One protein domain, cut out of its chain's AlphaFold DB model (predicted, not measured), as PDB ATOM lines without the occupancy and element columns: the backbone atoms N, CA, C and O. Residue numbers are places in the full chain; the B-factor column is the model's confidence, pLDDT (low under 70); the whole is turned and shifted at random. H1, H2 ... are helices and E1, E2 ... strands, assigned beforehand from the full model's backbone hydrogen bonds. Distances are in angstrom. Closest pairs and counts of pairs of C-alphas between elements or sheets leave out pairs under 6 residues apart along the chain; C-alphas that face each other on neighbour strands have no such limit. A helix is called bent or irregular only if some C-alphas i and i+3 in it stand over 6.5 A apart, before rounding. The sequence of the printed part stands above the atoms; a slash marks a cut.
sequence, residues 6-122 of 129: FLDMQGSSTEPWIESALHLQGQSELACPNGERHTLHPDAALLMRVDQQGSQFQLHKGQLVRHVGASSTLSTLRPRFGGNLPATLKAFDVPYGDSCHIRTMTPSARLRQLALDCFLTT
ATOM      1  N   PHE A   6       3.592  13.449  49.413       93.94
ATOM      2  CA  PHE A   6       5.031  13.263  49.297       93.94
ATOM      3  C   PHE A   6       5.379  11.839  49.722       93.94
ATOM      4  O   PHE A   6       4.966  11.396  50.792       93.94
ATOM      5  N   LEU A   7       6.109  11.118  48.875       90.88
ATOM      6  CA  LEU A   7       6.504   9.733  49.110       90.88
ATOM      7  C   LEU A   7       8.024   9.641  49.041       90.88
ATOM      8  O   LEU A   7       8.610   9.803  47.968       90.88
ATOM      9  N   ASP A   8       8.658   9.387  50.179       90.69
ATOM     10  CA  ASP A   8      10.106   9.214  50.230       90.69
ATOM     11  C   ASP A   8      10.497   7.889  49.574       90.69
ATOM     12  O   ASP A   8       9.954   6.826  49.886       90.69
ATOM     13  N   MET A   9      11.463   7.948  48.663       84.75
ATOM     14  CA  MET A   9      12.008   6.759  48.030       84.75
ATOM     15  C   MET A   9      13.124   6.205  48.913       84.75
ATOM     16  O   MET A   9      14.188   6.813  49.063       84.75
ATOM     17  N   GLN A  10      12.885   5.038  49.505       72.81
ATOM     18  CA  GLN A  10      13.915   4.309  50.235       72.81
ATOM     19  C   GLN A  10      14.687   3.424  49.257       72.81
ATOM     20  O   GLN A  10      14.088   2.700  48.460       72.81
ATOM     21  N   GLY A  11      16.019   3.489  49.303       69.88
ATOM     22  CA  GLY A  11      16.875   2.614  48.504       69.88
ATOM     23  C   GLY A  11      16.525   1.147  48.762       69.88
ATOM     24  O   GLY A  11      16.407   0.721  49.910       69.88
ATOM     25  N   SER A  12      16.337   0.377  47.691       68.25
ATOM     26  CA  SER A  12      15.849  -1.008  47.780       68.25
ATOM     27  C   SER A  12      16.954  -2.046  48.010       68.25
ATOM     28  O   SER A  12      16.677  -3.243  48.080       68.25
ATOM     29  N   SER A  13      18.216  -1.616  48.098       81.94
ATOM     30  CA  SER A  13      19.371  -2.512  48.140       81.94
ATOM     31  C   SER A  13      20.585  -1.873  48.814       81.94
ATOM     32  O   SER A  13      20.656  -0.660  48.963       81.94
ATOM     33  N   THR A  14      21.552  -2.709  49.191       88.06
ATOM     34  CA  THR A  14      22.901  -2.324  49.636       88.06
ATOM     35  C   THR A  14      23.974  -2.642  48.586       88.06
ATOM     36  O   THR A  14      25.165  -2.461  48.837       88.06
ATOM     37  N   GLU A  15      23.566  -3.127  47.410       92.94
ATOM     38  CA  GLU A  15      24.421  -3.408  46.256       92.94
ATOM     39  C   GLU A  15      23.918  -2.666  45.001       92.94
ATOM     40  O   GLU A  15      22.785  -2.180  44.995       92.94
ATOM     41  N   PRO A  16      24.722  -2.549  43.921       93.06
ATOM     42  CA  PRO A  16      24.287  -1.912  42.680       93.06
ATOM     43  C   PRO A  16      22.968  -2.483  42.154       93.06
ATOM     44  O   PRO A  16      22.843  -3.687  41.913       93.06
ATOM     45  N   TRP A  17      21.995  -1.608  41.929       93.56
ATOM     46  CA  TRP A  17      20.632  -1.969  41.553       93.56
ATOM     47  C   TRP A  17      20.092  -1.024  40.488       93.56
ATOM     48  O   TRP A  17      20.649   0.042  40.244       93.56
ATOM     49  N   ILE A  18      19.019  -1.433  39.823       94.12
ATOM     50  CA  ILE A  18      18.251  -0.562  38.938       94.12
ATOM     51  C   ILE A  18      16.768  -0.768  39.189       94.12
ATOM     52  O   ILE A  18      16.326  -1.859  39.557       94.12
ATOM     53  N   GLU A  19      16.003   0.274  38.920       92.94
ATOM     54  CA  GLU A  19      14.555   0.269  38.938       92.94
ATOM     55  C   GLU A  19      14.004   0.900  37.672       92.94
ATOM     56  O   GLU A  19      14.549   1.860  37.130       92.94
ATOM     57  N   SER A  20      12.899   0.345  37.196       92.12
ATOM     58  CA  SER A  20      12.061   0.966  36.186       92.12
ATOM     59  C   SER A  20      10.733   1.380  36.793       92.12
ATOM     60  O   SER A  20      10.136   0.584  37.514       92.12
ATOM     61  N   ALA A  21      10.245   2.558  36.421       93.31
ATOM     62  CA  ALA A  21       8.934   3.060  36.806       93.31
ATOM     63  C   ALA A  21       8.142   3.524  35.580       93.31
ATOM     64  O   ALA A  21       8.687   4.156  34.672       93.31
ATOM     65  N   LEU A  22       6.843   3.243  35.570       94.81
ATOM     66  CA  LEU A  22       5.893   3.707  34.567       94.81
ATOM     67  C   LEU A  22       4.586   4.109  35.246       94.81
ATOM     68  O   LEU A  22       4.023   3.354  36.038       94.81
ATOM     69  N   HIS A  23       4.056   5.271  34.878       94.56
ATOM     70  CA  HIS A  23       2.680   5.627  35.198       94.56
ATOM     71  C   HIS A  23       1.753   5.176  34.075       94.56
ATOM     72  O   HIS A  23       2.023   5.406  32.907       94.56
ATOM     73  N   LEU A  24       0.644   4.534  34.413       93.62
ATOM     74  CA  LEU A  24      -0.441   4.241  33.471       93.62
ATOM     75  C   LEU A  24      -1.495   5.347  33.473       93.62
ATOM     76  O   LEU A  24      -2.234   5.518  32.510       93.62
ATOM     77  N   GLN A  25      -1.559   6.099  34.568       93.94
ATOM     78  CA  GLN A  25      -2.451   7.228  34.755       93.94
ATOM     79  C   GLN A  25      -1.808   8.220  35.718       93.94
ATOM     80  O   GLN A  25      -1.094   7.807  36.632       93.94
ATOM     81  N   GLY A  26      -2.132   9.500  35.534       94.44
ATOM     82  CA  GLY A  26      -1.728  10.575  36.427       94.44
ATOM     83  C   GLY A  26      -0.273  10.975  36.245       94.44
ATOM     84  O   GLY A  26       0.433  10.467  35.371       94.44
ATOM     85  N   GLN A  27       0.160  11.911  37.079       95.62
ATOM     86  CA  GLN A  27       1.498  12.478  37.034       95.62
ATOM     87  C   GLN A  27       2.086  12.639  38.438       95.62
ATOM     88  O   GLN A  27       1.363  12.956  39.384       95.62
ATOM     89  N   SER A  28       3.401  12.457  38.550       95.25
ATOM     90  CA  SER A  28       4.195  12.884  39.706       95.25
ATOM     91  C   SER A  28       5.495  13.551  39.258       95.25
ATOM     92  O   SER A  28       5.892  13.454  38.092       95.25
ATOM     93  N   GLU A  29       6.164  14.212  40.196       95.81
ATOM     94  CA  GLU A  29       7.548  14.659  40.052       95.81
ATOM     95  C   GLU A  29       8.446  13.857  40.991       95.81
ATOM     96  O   GLU A  29       8.135  13.704  42.166       95.81
ATOM     97  N   LEU A  30       9.565  13.351  40.489       94.94
ATOM     98  CA  LEU A  30      10.645  12.803  41.294       94.94
ATOM     99  C   LEU A  30      11.664  13.912  41.541       94.94
ATOM    100  O   LEU A  30      12.296  14.383  40.596       94.94
ATOM    101  N   ALA A  31      11.820  14.322  42.795       95.25
ATOM    102  CA  ALA A  31      12.912  15.176  43.239       95.25
ATOM    103  C   ALA A  31      14.087  14.307  43.689       95.25
ATOM    104  O   ALA A  31      13.903  13.375  44.474       95.25
ATOM    105  N   CYS A  32      15.280  14.611  43.191       93.19
ATOM    106  CA  CYS A  32      16.484  13.824  43.425       93.19
ATOM    107  C   CYS A  32      17.460  14.545  44.369       93.19
ATOM    108  O   CYS A  32      17.477  15.776  44.409       93.19
ATOM    109  N   PRO A  33      18.333  13.811  45.087       90.06
ATOM    110  CA  PRO A  33      19.299  14.402  46.015       90.06
ATOM    111  C   PRO A  33      20.313  15.330  45.337       90.06
ATOM    112  O   PRO A  33      20.797  16.277  45.949       90.06
ATOM    113  N   ASN A  34      20.599  15.099  44.052       90.12
ATOM    114  CA  ASN A  34      21.450  15.961  43.228       90.12
ATOM    115  C   ASN A  34      20.755  17.266  42.772       90.12
ATOM    116  O   ASN A  34      21.353  18.052  42.040       90.12
ATOM    117  N   GLY A  35      19.501  17.498  43.180       92.06
ATOM    118  CA  GLY A  35      18.695  18.662  42.809       92.06
ATOM    119  C   GLY A  35      17.955  18.527  41.477       92.06
ATOM    120  O   GLY A  35      17.164  19.410  41.137       92.06
ATOM    121  N   GLU A  36      18.163  17.442  40.726       93.94
ATOM    122  CA  GLU A  36      17.391  17.185  39.513       93.94
ATOM    123  C   GLU A  36      15.929  16.867  39.833       93.94
ATOM    124  O   GLU A  36      15.581  16.355  40.902       93.94
ATOM    125  N   ARG A  37      15.060  17.168  38.867       94.88
ATOM    126  CA  ARG A  37      13.636  16.858  38.924       94.88
ATOM    127  C   ARG A  37      13.188  16.195  37.638       94.88
ATOM    128  O   ARG A  37      13.495  16.679  36.552       94.88
ATOM    129  N   HIS A  38      12.432  15.112  37.775       94.62
ATOM    130  CA  HIS A  38      11.968  14.302  36.653       94.62
ATOM    131  C   HIS A  38      10.462  14.090  36.745       94.62
ATOM    132  O   HIS A  38       9.955  13.626  37.761       94.62
ATOM    133  N   THR A  39       9.727  14.406  35.684       93.81
ATOM    134  CA  THR A  39       8.278  14.171  35.638       93.81
ATOM    135  C   THR A  39       7.978  12.755  35.155       93.81
ATOM    136  O   THR A  39       8.482  12.333  34.114       93.81
ATOM    137  N   LEU A  40       7.104  12.041  35.868       94.25
ATOM    138  CA  LEU A  40       6.551  10.758  35.434       94.25
ATOM    139  C   LEU A  40       5.097  10.941  35.036       94.25
ATOM    140  O   LEU A  40       4.273  11.380  35.836       94.25
ATOM    141  N   HIS A  41       4.773  10.540  33.817       94.50
ATOM    142  CA  HIS A  41       3.422  10.537  33.263       94.50
ATOM    143  C   HIS A  41       3.309   9.386  32.250       94.50
ATOM    144  O   HIS A  41       4.317   8.737  31.960       94.50
ATOM    145  N   PRO A  42       2.125   9.105  31.673       94.56
ATOM    146  CA  PRO A  42       1.941   7.912  30.849       94.56
ATOM    147  C   PRO A  42       2.854   7.764  29.633       94.56
ATOM    148  O   PRO A  42       3.028   6.652  29.139       94.56
ATOM    149  N   ASP A  43       3.473   8.848  29.168       94.62
ATOM    150  CA  ASP A  43       4.368   8.832  28.010       94.62
ATOM    151  C   ASP A  43       5.856   8.879  28.370       94.62
ATOM    152  O   ASP A  43       6.705   8.835  27.478       94.62
ATOM    153  N   ALA A  44       6.170   8.888  29.666       94.19
ATOM    154  CA  ALA A  44       7.519   8.929  30.202       94.19
ATOM    155  C   ALA A  44       7.703   7.829  31.259       94.19
ATOM    156  O   ALA A  44       7.233   7.937  32.390       94.19
ATOM    157  N   ALA A  45       8.412   6.765  30.879       93.38
ATOM    158  CA  ALA A  45       8.938   5.784  31.819       93.38
ATOM    159  C   ALA A  45      10.312   6.236  32.316       93.38
ATOM    160  O   ALA A  45      11.072   6.853  31.567       93.38
ATOM    161  N   LEU A  46      10.665   5.865  33.540       94.31
ATOM    162  CA  LEU A  46      12.018   6.027  34.054       94.31
ATOM    163  C   LEU A  46      12.731   4.686  34.124       94.31
ATOM    164  O   LEU A  46      12.137   3.672  34.480       94.31
ATOM    165  N   LEU A  47      14.027   4.715  33.835       94.19
ATOM    166  CA  LEU A  47      14.994   3.746  34.321       94.19
ATOM    167  C   LEU A  47      15.966   4.495  35.228       94.19
ATOM    168  O   LEU A  47      16.586   5.464  34.785       94.19
ATOM    169  N   MET A  48      16.092   4.070  36.476       93.38
ATOM    170  CA  MET A  48      16.815   4.814  37.493       93.38
ATOM    171  C   MET A  48      17.591   3.934  38.462       93.38
ATOM    172  O   MET A  48      17.315   2.749  38.633       93.38
ATOM    173  N   ARG A  49      18.575   4.559  39.098       93.56
ATOM    174  CA  ARG A  49      19.287   4.084  40.276       93.56
ATOM    175  C   ARG A  49      19.622   5.298  41.122       93.56
ATOM    176  O   ARG A  49      20.354   6.173  40.657       93.56
ATOM    177  N   VAL A  50      19.125   5.331  42.352       92.00
ATOM    178  CA  VAL A  50      19.487   6.377  43.309       92.00
ATOM    179  C   VAL A  50      19.897   5.734  44.627       92.00
ATOM    180  O   VAL A  50      19.056   5.278  45.389       92.00
ATOM    181  N   ASP A  51      21.203   5.661  44.870       91.19
ATOM    182  CA  ASP A  51      21.766   5.084  46.097       91.19
ATOM    183  C   ASP A  51      21.652   6.068  47.275       91.19
ATOM    184  O   ASP A  51      21.540   5.667  48.435       91.19
ATOM    185  N   GLN A  52      21.679   7.367  46.969       87.69
ATOM    186  CA  GLN A  52      21.593   8.448  47.943       87.69
ATOM    187  C   GLN A  52      20.172   8.573  48.517       87.69
ATOM    188  O   GLN A  52      19.173   8.506  47.796       87.69
ATOM    189  N   GLN A  53      20.077   8.820  49.824       86.81
ATOM    190  CA  GLN A  53      18.805   9.147  50.470       86.81
ATOM    191  C   GLN A  53      18.317  10.547  50.073       86.81
ATOM    192  O   GLN A  53      19.105  11.400  49.672       86.81
ATOM    193  N   GLY A  54      17.014  10.790  50.234       87.12
ATOM    194  CA  GLY A  54      16.396  12.098  49.984       87.12
ATOM    195  C   GLY A  54      15.697  12.224  48.631       87.12
ATOM    196  O   GLY A  54      15.197  13.298  48.309       87.12
ATOM    197  N   SER A  55      15.631  11.142  47.848       91.62
ATOM    198  CA  SER A  55      14.727  11.083  46.698       91.62
ATOM    199  C   SER A  55      13.275  11.074  47.168       91.62
ATOM    200  O   SER A  55      12.934  10.334  48.091       91.62
ATOM    201  N   GLN A  56      12.413  11.846  46.513       94.25
ATOM    202  CA  GLN A  56      11.006  11.958  46.892       94.25
ATOM    203  C   GLN A  56      10.106  12.103  45.668       94.25
ATOM    204  O   GLN A  56      10.343  12.953  44.810       94.25
ATOM    205  N   PHE A  57       9.034  11.316  45.619       93.75
ATOM    206  CA  PHE A  57       7.937  11.543  44.687       93.75
ATOM    207  C   PHE A  57       6.955  12.563  45.252       93.75
ATOM    208  O   PHE A  57       6.515  12.454  46.394       93.75
ATOM    209  N   GLN A  58       6.579  13.529  44.425       95.56
ATOM    210  CA  GLN A  58       5.618  14.579  44.727       95.56
ATOM    211  C   GLN A  58       4.393  14.384  43.836       95.56
ATOM    212  O   GLN A  58       4.486  14.399  42.606       95.56
ATOM    213  N   LEU A  59       3.242  14.157  44.457       95.56
ATOM    214  CA  LEU A  59       1.955  14.017  43.792       95.56
ATOM    215  C   LEU A  59       1.122  15.253  44.121       95.56
ATOM    216  O   LEU A  59       0.719  15.454  45.266       95.56
ATOM    217  N   HIS A  60       0.849  16.074  43.112       93.00
ATOM    218  CA  HIS A  60       0.016  17.257  43.295       93.00
ATOM    219  C   HIS A  60      -1.442  16.882  43.564       93.00
ATOM    220  O   HIS A  60      -1.973  15.910  43.014       93.00
ATOM    221  N   LYS A  61      -2.115  17.702  44.370       93.62
ATOM    222  CA  LYS A  61      -3.526  17.552  44.722       93.62
ATOM    223  C   LYS A  61      -4.397  17.266  43.496       93.62
ATOM    224  O   LYS A  61      -4.303  17.923  42.458       93.62
ATOM    225  N   GLY A  62      -5.293  16.292  43.637       91.75
ATOM    226  CA  GLY A  62      -6.210  15.883  42.570       91.75
ATOM    227  C   GLY A  62      -5.630  14.893  41.555       91.75
ATOM    228  O   GLY A  62      -6.386  14.415  40.711       91.75
ATOM    229  N   GLN A  63      -4.342  14.539  41.632       92.62
ATOM    230  CA  GLN A  63      -3.785  13.457  40.822       92.62
ATOM    231  C   GLN A  63      -4.225  12.086  41.348       92.62
ATOM    232  O   GLN A  63      -4.126  11.795  42.538       92.62
ATOM    233  N   LEU A  64      -4.661  11.220  40.430       91.25
ATOM    234  CA  LEU A  64      -4.792   9.784  40.665       91.25
ATOM    235  C   LEU A  64      -3.714   9.074  39.851       91.25
ATOM    236  O   LEU A  64      -3.798   9.020  38.623       91.25
ATOM    237  N   VAL A  65      -2.714   8.536  40.544       92.88
ATOM    238  CA  VAL A  65      -1.588   7.847  39.915       92.88
ATOM    239  C   VAL A  65      -1.809   6.338  39.931       92.88
ATOM    240  O   VAL A  65      -2.083   5.750  40.975       92.88
ATOM    241  N   ARG A  66      -1.651   5.699  38.768       93.00
ATOM    242  CA  ARG A  66      -1.483   4.241  38.661       93.00
ATOM    243  C   ARG A  66      -0.042   3.957  38.285       93.00
ATOM    244  O   ARG A  66       0.348   4.228  37.154       93.00
ATOM    245  N   HIS A  67       0.729   3.446  39.233       92.44
ATOM    246  CA  HIS A  67       2.167   3.252  39.099       92.44
ATOM    247  C   HIS A  67       2.512   1.764  38.958       92.44
ATOM    248  O   HIS A  67       1.990   0.937  39.701       92.44
ATOM    249  N   VAL A  68       3.412   1.438  38.029       92.25
ATOM    250  CA  VAL A  68       4.090   0.138  37.946       92.25
ATOM    251  C   VAL A  68       5.581   0.374  38.115       92.25
ATOM    252  O   VAL A  68       6.181   1.111  37.331       92.25
ATOM    253  N   GLY A  69       6.159  -0.293  39.107       90.69
ATOM    254  CA  GLY A  69       7.587  -0.298  39.380       90.69
ATOM    255  C   GLY A  69       8.142  -1.717  39.321       90.69
ATOM    256  O   GLY A  69       7.439  -2.684  39.623       90.69
ATOM    257  N   ALA A  70       9.402  -1.852  38.926       90.25
ATOM    258  CA  ALA A  70      10.144  -3.100  39.049       90.25
ATOM    259  C   ALA A  70      11.611  -2.795  39.322       90.25
ATOM    260  O   ALA A  70      12.220  -2.011  38.596       90.25
ATOM    261  N   SER A  71      12.186  -3.452  40.325       92.31
ATOM    262  CA  SER A  71      13.591  -3.306  40.690       92.31
ATOM    263  C   SER A  71      14.325  -4.643  40.644       92.31
ATOM    264  O   SER A  71      13.739  -5.723  40.756       92.31
ATOM    265  N   SER A  72      15.633  -4.583  40.412       92.81
ATOM    266  CA  SER A  72      16.512  -5.745  40.478       92.81
ATOM    267  C   SER A  72      17.948  -5.312  40.733       92.81
ATOM    268  O   SER A  72      18.383  -4.249  40.286       92.81
ATOM    269  N   THR A  73      18.706  -6.158  41.418       94.44
ATOM    270  CA  THR A  73      20.141  -5.943  41.582       94.44
ATOM    271  C   THR A  73      20.880  -6.290  40.292       94.44
ATOM    272  O   THR A  73      20.479  -7.177  39.527       94.44
ATOM    273  N   LEU A  74      21.981  -5.591  40.010       93.81
ATOM    274  CA  LEU A  74      22.767  -5.831  38.800       93.81
ATOM    275  C   LEU A  74      23.389  -7.232  38.790       93.81
ATOM    276  O   LEU A  74      23.505  -7.844  37.727       93.81
ATOM    277  N   SER A  75      23.728  -7.764  39.966       93.62
ATOM    278  CA  SER A  75      24.184  -9.144  40.155       93.62
ATOM    279  C   SER A  75      23.137 -10.159  39.666       93.62
ATOM    280  O   SER A  75      23.486 -11.085  38.937       93.62
ATOM    281  N   THR A  76      21.850  -9.932  39.957       93.69
ATOM    282  CA  THR A  76      20.725 -10.768  39.492       93.69
ATOM    283  C   THR A  76      20.493 -10.643  37.979       93.69
ATOM    284  O   THR A  76      20.137 -11.615  37.308       93.69
ATOM    285  N   LEU A  77      20.704  -9.455  37.404       93.25
ATOM    286  CA  LEU A  77      20.487  -9.220  35.973       93.25
ATOM    287  C   LEU A  77      21.586  -9.804  35.084       93.25
ATOM    288  O   LEU A  77      21.280 -10.285  33.993       93.25
ATOM    289  N   ARG A  78      22.849  -9.798  35.523       94.31
ATOM    290  CA  ARG A  78      23.993 -10.274  34.720       94.31
ATOM    291  C   ARG A  78      23.791 -11.678  34.133       94.31
ATOM    292  O   ARG A  78      23.943 -11.811  32.918       94.31
ATOM    293  N   PRO A  79      23.400 -12.713  34.906       95.12
ATOM    294  CA  PRO A  79      23.153 -14.044  34.354       95.12
ATOM    295  C   PRO A  79      22.087 -14.060  33.253       95.12
ATOM    296  O   PRO A  79      22.227 -14.796  32.280       95.12
ATOM    297  N   ARG A  80      21.056 -13.205  33.350       92.69
ATOM    298  CA  ARG A  80      19.984 -13.108  32.341       92.69
ATOM    299  C   ARG A  80      20.474 -12.559  30.998       92.69
ATOM    300  O   ARG A  80      19.821 -12.779  29.985       92.69
ATOM    301  N   PHE A  81      21.622 -11.885  30.990       91.94
ATOM    302  CA  PHE A  81      22.275 -11.348  29.795       91.94
ATOM    303  C   PHE A  81      23.565 -12.101  29.424       91.94
ATOM    304  O   PHE A  81      24.417 -11.568  28.718       91.94
ATOM    305  N   GLY A  82      23.741 -13.343  29.894       91.81
ATOM    306  CA  GLY A  82      24.931 -14.139  29.571       91.81
ATOM    307  C   GLY A  82      26.210 -13.645  30.259       91.81
ATOM    308  O   GLY A  82      27.303 -13.803  29.723       91.81
ATOM    309  N   GLY A  83      26.079 -13.016  31.431       90.56
ATOM    310  CA  GLY A  83      27.183 -12.568  32.288       90.56
ATOM    311  C   GLY A  83      27.558 -11.091  32.131       90.56
ATOM    312  O   GLY A  83      28.072 -10.491  33.076       90.56
ATOM    313  N   ASN A  84      27.240 -10.470  30.992       90.25
ATOM    314  CA  ASN A  84      27.566  -9.071  30.711       90.25
ATOM    315  C   ASN A  84      26.307  -8.218  30.579       90.25
ATOM    316  O   ASN A  84      25.370  -8.582  29.875       90.25
ATOM    317  N   LEU A  85      26.296  -7.048  31.221       92.12
ATOM    318  CA  LEU A  85      25.188  -6.110  31.077       92.12
ATOM    319  C   LEU A  85      25.203  -5.459  29.679       92.12
ATOM    320  O   LEU A  85      26.276  -5.106  29.175       92.12
ATOM    321  N   PRO A  86      24.029  -5.247  29.053       91.25
ATOM    322  CA  PRO A  86      23.914  -4.483  27.818       91.25
ATOM    323  C   PRO A  86      24.524  -3.083  27.940       91.25
ATOM    324  O   PRO A  86      24.498  -2.466  29.005       91.25
ATOM    325  N   ALA A  87      24.995  -2.528  26.819       89.62
ATOM    326  CA  ALA A  87      25.591  -1.188  26.777       89.62
ATOM    327  C   ALA A  87      24.675  -0.103  27.374       89.62
ATOM    328  O   ALA A  87      25.149   0.821  28.028       89.62
ATOM    329  N   THR A  88      23.361  -0.253  27.210       87.12
ATOM    330  CA  THR A  88      22.341   0.659  27.741       87.12
ATOM    331  C   THR A  88      22.260   0.690  29.267       87.12
ATOM    332  O   THR A  88      21.681   1.639  29.799       87.12
ATOM    333  N   LEU A  89      22.808  -0.318  29.954       90.56
ATOM    334  CA  LEU A  89      22.874  -0.411  31.413       90.56
ATOM    335  C   LEU A  89      24.260  -0.066  31.972       90.56
ATOM    336  O   LEU A  89      24.396   0.055  33.182       90.56
ATOM    337  N   LYS A  90      25.277   0.146  31.122       87.31
ATOM    338  CA  LYS A  90      26.647   0.442  31.580       87.31
ATOM    339  C   LYS A  90      26.732   1.673  32.478       87.31
ATOM    340  O   LYS A  90      27.501   1.661  33.426       87.31
ATOM    341  N   ALA A  91      25.931   2.704  32.206       87.44
ATOM    342  CA  ALA A  91      25.888   3.912  33.034       87.44
ATOM    343  C   ALA A  91      25.435   3.636  34.478       87.44
ATOM    344  O   ALA A  91      25.735   4.414  35.369       87.44
ATOM    345  N   PHE A  92      24.735   2.524  34.709       90.75
ATOM    346  CA  PHE A  92      24.282   2.108  36.029       90.75
ATOM    347  C   PHE A  92      25.256   1.132  36.696       90.75
ATOM    348  O   PHE A  92      25.083   0.835  37.871       90.75
ATOM    349  N   ASP A  93      26.269   0.631  35.980       91.06
ATOM    350  CA  ASP A  93      27.220  -0.385  36.447       91.06
ATOM    351  C   ASP A  93      28.451   0.242  37.115       91.06
ATOM    352  O   ASP A  93      29.598   0.032  36.722       91.06
ATOM    353  N   VAL A  94      28.181   1.073  38.115       91.25
ATOM    354  CA  VAL A  94      29.176   1.736  38.963       91.25
ATOM    355  C   VAL A  94      29.069   1.209  40.403       91.25
ATOM    356  O   VAL A  94      28.036   0.626  40.760       91.25
ATOM    357  N   PRO A  95      30.097   1.374  41.256       92.38
ATOM    358  CA  PRO A  95      30.030   0.970  42.662       92.38
ATOM    359  C   PRO A  95      28.811   1.539  43.408       92.38
ATOM    360  O   PRO A  95      28.243   2.558  43.015       92.38
ATOM    361  N   TYR A  96      28.377   0.861  44.473       92.88
ATOM    362  CA  TYR A  96      27.269   1.316  45.321       92.88
ATOM    363  C   TYR A  96      27.674   2.452  46.253       92.88
ATOM    364  O   TYR A  96      28.754   2.411  46.838       92.88
ATOM    365  N   GLY A  97      26.782   3.433  46.411       89.88
ATOM    366  CA  GLY A  97      26.817   4.413  47.497       89.88
ATOM    367  C   GLY A  97      26.586   5.858  47.064       89.88
ATOM    368  O   GLY A  97      26.070   6.636  47.856       89.88
ATOM    369  N   ASP A  98      26.923   6.211  45.821       88.12
ATOM    370  CA  ASP A  98      26.904   7.611  45.355       88.12
ATOM    371  C   ASP A  98      26.240   7.794  43.980       88.12
ATOM    372  O   ASP A  98      26.394   8.812  43.311       88.12
ATOM    373  N   SER A  99      25.499   6.786  43.517       90.94
ATOM    374  CA  SER A  99      24.825   6.869  42.220       90.94
ATOM    375  C   SER A  99      23.529   7.665  42.322       90.94
ATOM    376  O   SER A  99      22.674   7.352  43.148       90.94
ATOM    377  N   CYS A 100      23.337   8.620  41.415       91.94
ATOM    378  CA  CYS A 100      22.041   9.210  41.095       91.94
ATOM    379  C   CYS A 100      21.927   9.277  39.568       91.94
ATOM    380  O   CYS A 100      22.330  10.245  38.926       91.94
ATOM    381  N   HIS A 101      21.467   8.180  38.972       92.25
ATOM    382  CA  HIS A 101      21.319   8.037  37.529       92.25
ATOM    383  C   HIS A 101      19.854   7.843  37.193       92.25
ATOM    384  O   HIS A 101      19.234   6.888  37.652       92.25
ATOM    385  N   ILE A 102      19.310   8.723  36.360       92.69
ATOM    386  CA  ILE A 102      17.928   8.646  35.895       92.69
ATOM    387  C   ILE A 102      17.925   8.840  34.391       92.69
ATOM    388  O   ILE A 102      18.584   9.725  33.848       92.69
ATOM    389  N   ARG A 103      17.177   7.984  33.703       93.25
ATOM    390  CA  ARG A 103      16.944   8.092  32.272       93.25
ATOM    391  C   ARG A 103      15.459   8.004  31.986       93.25
ATOM    392  O   ARG A 103      14.849   6.954  32.184       93.25
ATOM    393  N   THR A 104      14.923   9.074  31.420       93.38
ATOM    394  CA  THR A 104      13.580   9.077  30.847       93.38
ATOM    395  C   THR A 104      13.576   8.345  29.513       93.38
ATOM    396  O   THR A 104      14.471   8.504  28.680       93.38
ATOM    397  N   MET A 105      12.569   7.507  29.314       92.12
ATOM    398  CA  MET A 105      12.393   6.678  28.132       92.12
ATOM    399  C   MET A 105      10.937   6.727  27.689       92.12
ATOM    400  O   MET A 105      10.025   6.691  28.513       92.12
ATOM    401  N   THR A 106      10.701   6.729  26.381       94.38
ATOM    402  CA  THR A 106       9.348   6.531  25.856       94.38
ATOM    403  C   THR A 106       8.956   5.058  26.023       94.38
ATOM    404  O   THR A 106       9.639   4.183  25.476       94.38
ATOM    405  N   PRO A 107       7.876   4.739  26.759       93.31
ATOM    406  CA  PRO A 107       7.454   3.361  26.946       93.31
ATOM    407  C   PRO A 107       6.908   2.796  25.633       93.31
ATOM    408  O   PRO A 107       6.015   3.372  25.004       93.31
ATOM    409  N   SER A 108       7.440   1.642  25.228       93.38
ATOM    410  CA  SER A 108       6.977   0.929  24.037       93.38
ATOM    411  C   SER A 108       5.547   0.409  24.217       93.38
ATOM    412  O   SER A 108       5.103   0.164  25.340       93.38
ATOM    413  N   ALA A 109       4.838   0.161  23.110       93.12
ATOM    414  CA  ALA A 109       3.497  -0.429  23.150       93.12
ATOM    415  C   ALA A 109       3.468  -1.756  23.931       93.12
ATOM    416  O   ALA A 109       2.568  -1.988  24.734       93.12
ATOM    417  N   ARG A 110       4.506  -2.591  23.771       93.69
ATOM    418  CA  ARG A 110       4.650  -3.850  24.513       93.69
ATOM    419  C   ARG A 110       4.776  -3.625  26.021       93.69
ATOM    420  O   ARG A 110       4.149  -4.349  26.782       93.69
ATOM    421  N   LEU A 111       5.581  -2.653  26.455       91.19
ATOM    422  CA  LEU A 111       5.741  -2.354  27.880       91.19
ATOM    423  C   LEU A 111       4.436  -1.825  28.486       91.19
ATOM    424  O   LEU A 111       4.060  -2.253  29.572       91.19
ATOM    425  N   ARG A 112       3.725  -0.949  27.765       91.56
ATOM    426  CA  ARG A 112       2.412  -0.448  28.192       91.56
ATOM    427  C   ARG A 112       1.407  -1.585  28.356       91.56
ATOM    428  O   ARG A 112       0.724  -1.624  29.370       91.56
ATOM    429  N   GLN A 113       1.359  -2.521  27.406       91.25
ATOM    430  CA  GLN A 113       0.476  -3.683  27.504       91.25
ATOM    431  C   GLN A 113       0.820  -4.555  28.715       91.25
ATOM    432  O   GLN A 113      -0.062  -4.839  29.512       91.25
ATOM    433  N   LEU A 114       2.099  -4.896  28.914       90.50
ATOM    434  CA  LEU A 114       2.533  -5.682  30.075       90.50
ATOM    435  C   LEU A 114       2.157  -5.010  31.404       90.50
ATOM    436  O   LEU A 114       1.693  -5.671  32.326       90.50
ATOM    437  N   ALA A 115       2.337  -3.692  31.498       89.25
ATOM    438  CA  ALA A 115       1.986  -2.929  32.688       89.25
ATOM    439  C   ALA A 115       0.465  -2.877  32.927       89.25
ATOM    440  O   ALA A 115       0.026  -2.979  34.072       89.25
ATOM    441  N   LEU A 116      -0.343  -2.755  31.868       89.25
ATOM    442  CA  LEU A 116      -1.803  -2.856  31.962       89.25
ATOM    443  C   LEU A 116      -2.230  -4.247  32.435       89.25
ATOM    444  O   LEU A 116      -3.066  -4.349  33.331       89.25
ATOM    445  N   ASP A 117      -1.618  -5.298  31.890       87.75
ATOM    446  CA  ASP A 117      -1.912  -6.675  32.273       87.75
ATOM    447  C   ASP A 117      -1.642  -6.885  33.771       87.75
ATOM    448  O   ASP A 117      -2.510  -7.406  34.460       87.75
ATOM    449  N   CYS A 118      -0.536  -6.365  34.326       81.44
ATOM    450  CA  CYS A 118      -0.257  -6.425  35.772       81.44
ATOM    451  C   CYS A 118      -1.400  -5.873  36.645       81.44
ATOM    452  O   CYS A 118      -1.660  -6.407  37.725       81.44
ATOM    453  N   PHE A 119      -2.095  -4.828  36.191       77.00
ATOM    454  CA  PHE A 119      -3.243  -4.263  36.904       77.00
ATOM    455  C   PHE A 119      -4.553  -5.017  36.651       77.00
ATOM    456  O   PHE A 119      -5.420  -5.024  37.521       77.00
ATOM    457  N   LEU A 120      -4.721  -5.627  35.476       76.56
ATOM    458  CA  LEU A 120      -5.960  -6.305  35.084       76.56
ATOM    459  C   LEU A 120      -6.002  -7.779  35.510       76.56
ATOM    460  O   LEU A 120      -7.084  -8.310  35.750       76.56
ATOM    461  N   THR A 121      -4.851  -8.448  35.611       63.72
ATOM    462  CA  THR A 121      -4.761  -9.883  35.929       63.72
ATOM    463  C   THR A 121      -4.560 -10.174  37.415       63.72
ATOM    464  O   THR A 121      -4.630 -11.333  37.819       63.72
ATOM    465  N   THR A 122      -4.315  -9.151  38.237       52.97
ATOM    466  CA  THR A 122      -4.135  -9.305  39.686       52.97
ATOM    467  C   THR A 122      -5.413  -8.847  40.395       52.97
ATOM    468  O   THR A 122      -5.681  -7.645  40.408       52.97
TER     469      THR A 122
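Overview. This is residues 6 to 122 of the 129 residues of an uncharacterized protein of Marinobacter salarius (UniProt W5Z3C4). Two four-stranded sheets lie partly face to face, drawn together along the side where E4 comes near E8, E5 and E2, and open on the other side, where E1 and E7 are apart. H3 crosses the face of the longer-stranded sheet that is turned away from the other sheet, and the short H1 and H2 sit at one end of that sheet. The printed part has 117 residues, with eight named strands and three named helices in the order E1 E2 E3 E4 E5 E6 E7 H1 H2 E8 H3; the class is mixed, helices and strands. The sheets run E1 - E6 - E3 - E4 and E7 - E2 - E5 - E8, both all antiparallel. The whole is compact, with a radius of gyration of the C-alphas of 14.5 A and spans of 42 by 33 by 23 A.

Along the chain. E1 is residues 6 to 8, beginning at C-alpha 6 at (5.031, 13.263, 49.297). E2, residues 17 to 25, is the longest strand, 25.8 A from C-alpha 17 at (20.632, -1.969, 41.553) to its last C-alpha. E3 is residues 28 to 31 and E4 residues 37 to 40. E5, residues 45 to 50, is 15.6 A long. E6 is residues 56 to 59, and E7, residues 66 to 73, is 24.1 A long. H1, residues 74 to 80, follows E7 with no residue between; H1 is irregular, but only just, with C-alphas 76 and 79 at 6.6 A. H2, residues 87 to 92, is irregular, with C-alphas 88 and 91 at 7.2 A. E8, residues 100 to 105, is 16.4 A long. H3, residues 109 to 120, is 16.3 A long and ends at C-alpha 120 at (-5.960, -6.305, 35.084).

Arrangement. The sheet E7 E2 E5 E8 is twisted, its C-alphas lying up to 5.9 A off their best plane. E7 and E2 are antiparallel at 169 degrees, with N 20 and O 70 at 2.8 A. E2 and E5 are antiparallel at 146 degrees, with N 19 and O 48 at 2.8 A. E5 and E8 are antiparallel at 172 degrees, with N 47 and O 103 at 2.9 A. H3 is on one face of this sheet at a height over the sheet of 9.6 A, making two layers, a helix layer and a strand layer. It lies over E7 and only just over E2, where 3 of its C-alphas fall, and runs across the strands at 74 degrees to E7 on the local plane. The closest C-alphas of H3 and E7 are those of Val 68 and Ala 115, 6.4 A apart. H1 only grazes the sheet with residues 74 to 77, and H2 with residues 89 to 92. In the other sheet, E1 and E6 have N 7 and O 57 at 2.8 A, E6 and E3 have N 58 and O 29 at 2.7 A, and the hairpin E3 and E4 has N 30 and O 38 at 2.8 A. Between the sheets, the closest C-alphas of E2 and E4 are those of His 23 and Leu 40, 6.4 A apart. Of the O i to N i+4 pairs, 7 of 8 are within hydrogen-bond range in H3, 1 of 3 in H1 and 0 of 2 in H2; of the O i to N i+3 pairs, 2 of 4 are within range in H1 and 2 of 3 in H2.

Size, cuts and confidence. The two C-alphas farthest apart are those of Lys 61 and Gly 82, at 45.2 A. The printed part has no cut and no long link. Mean pLDDT of the printed part is 90.7; residues 11 to 12 and 121 to 122 of the model are under 70.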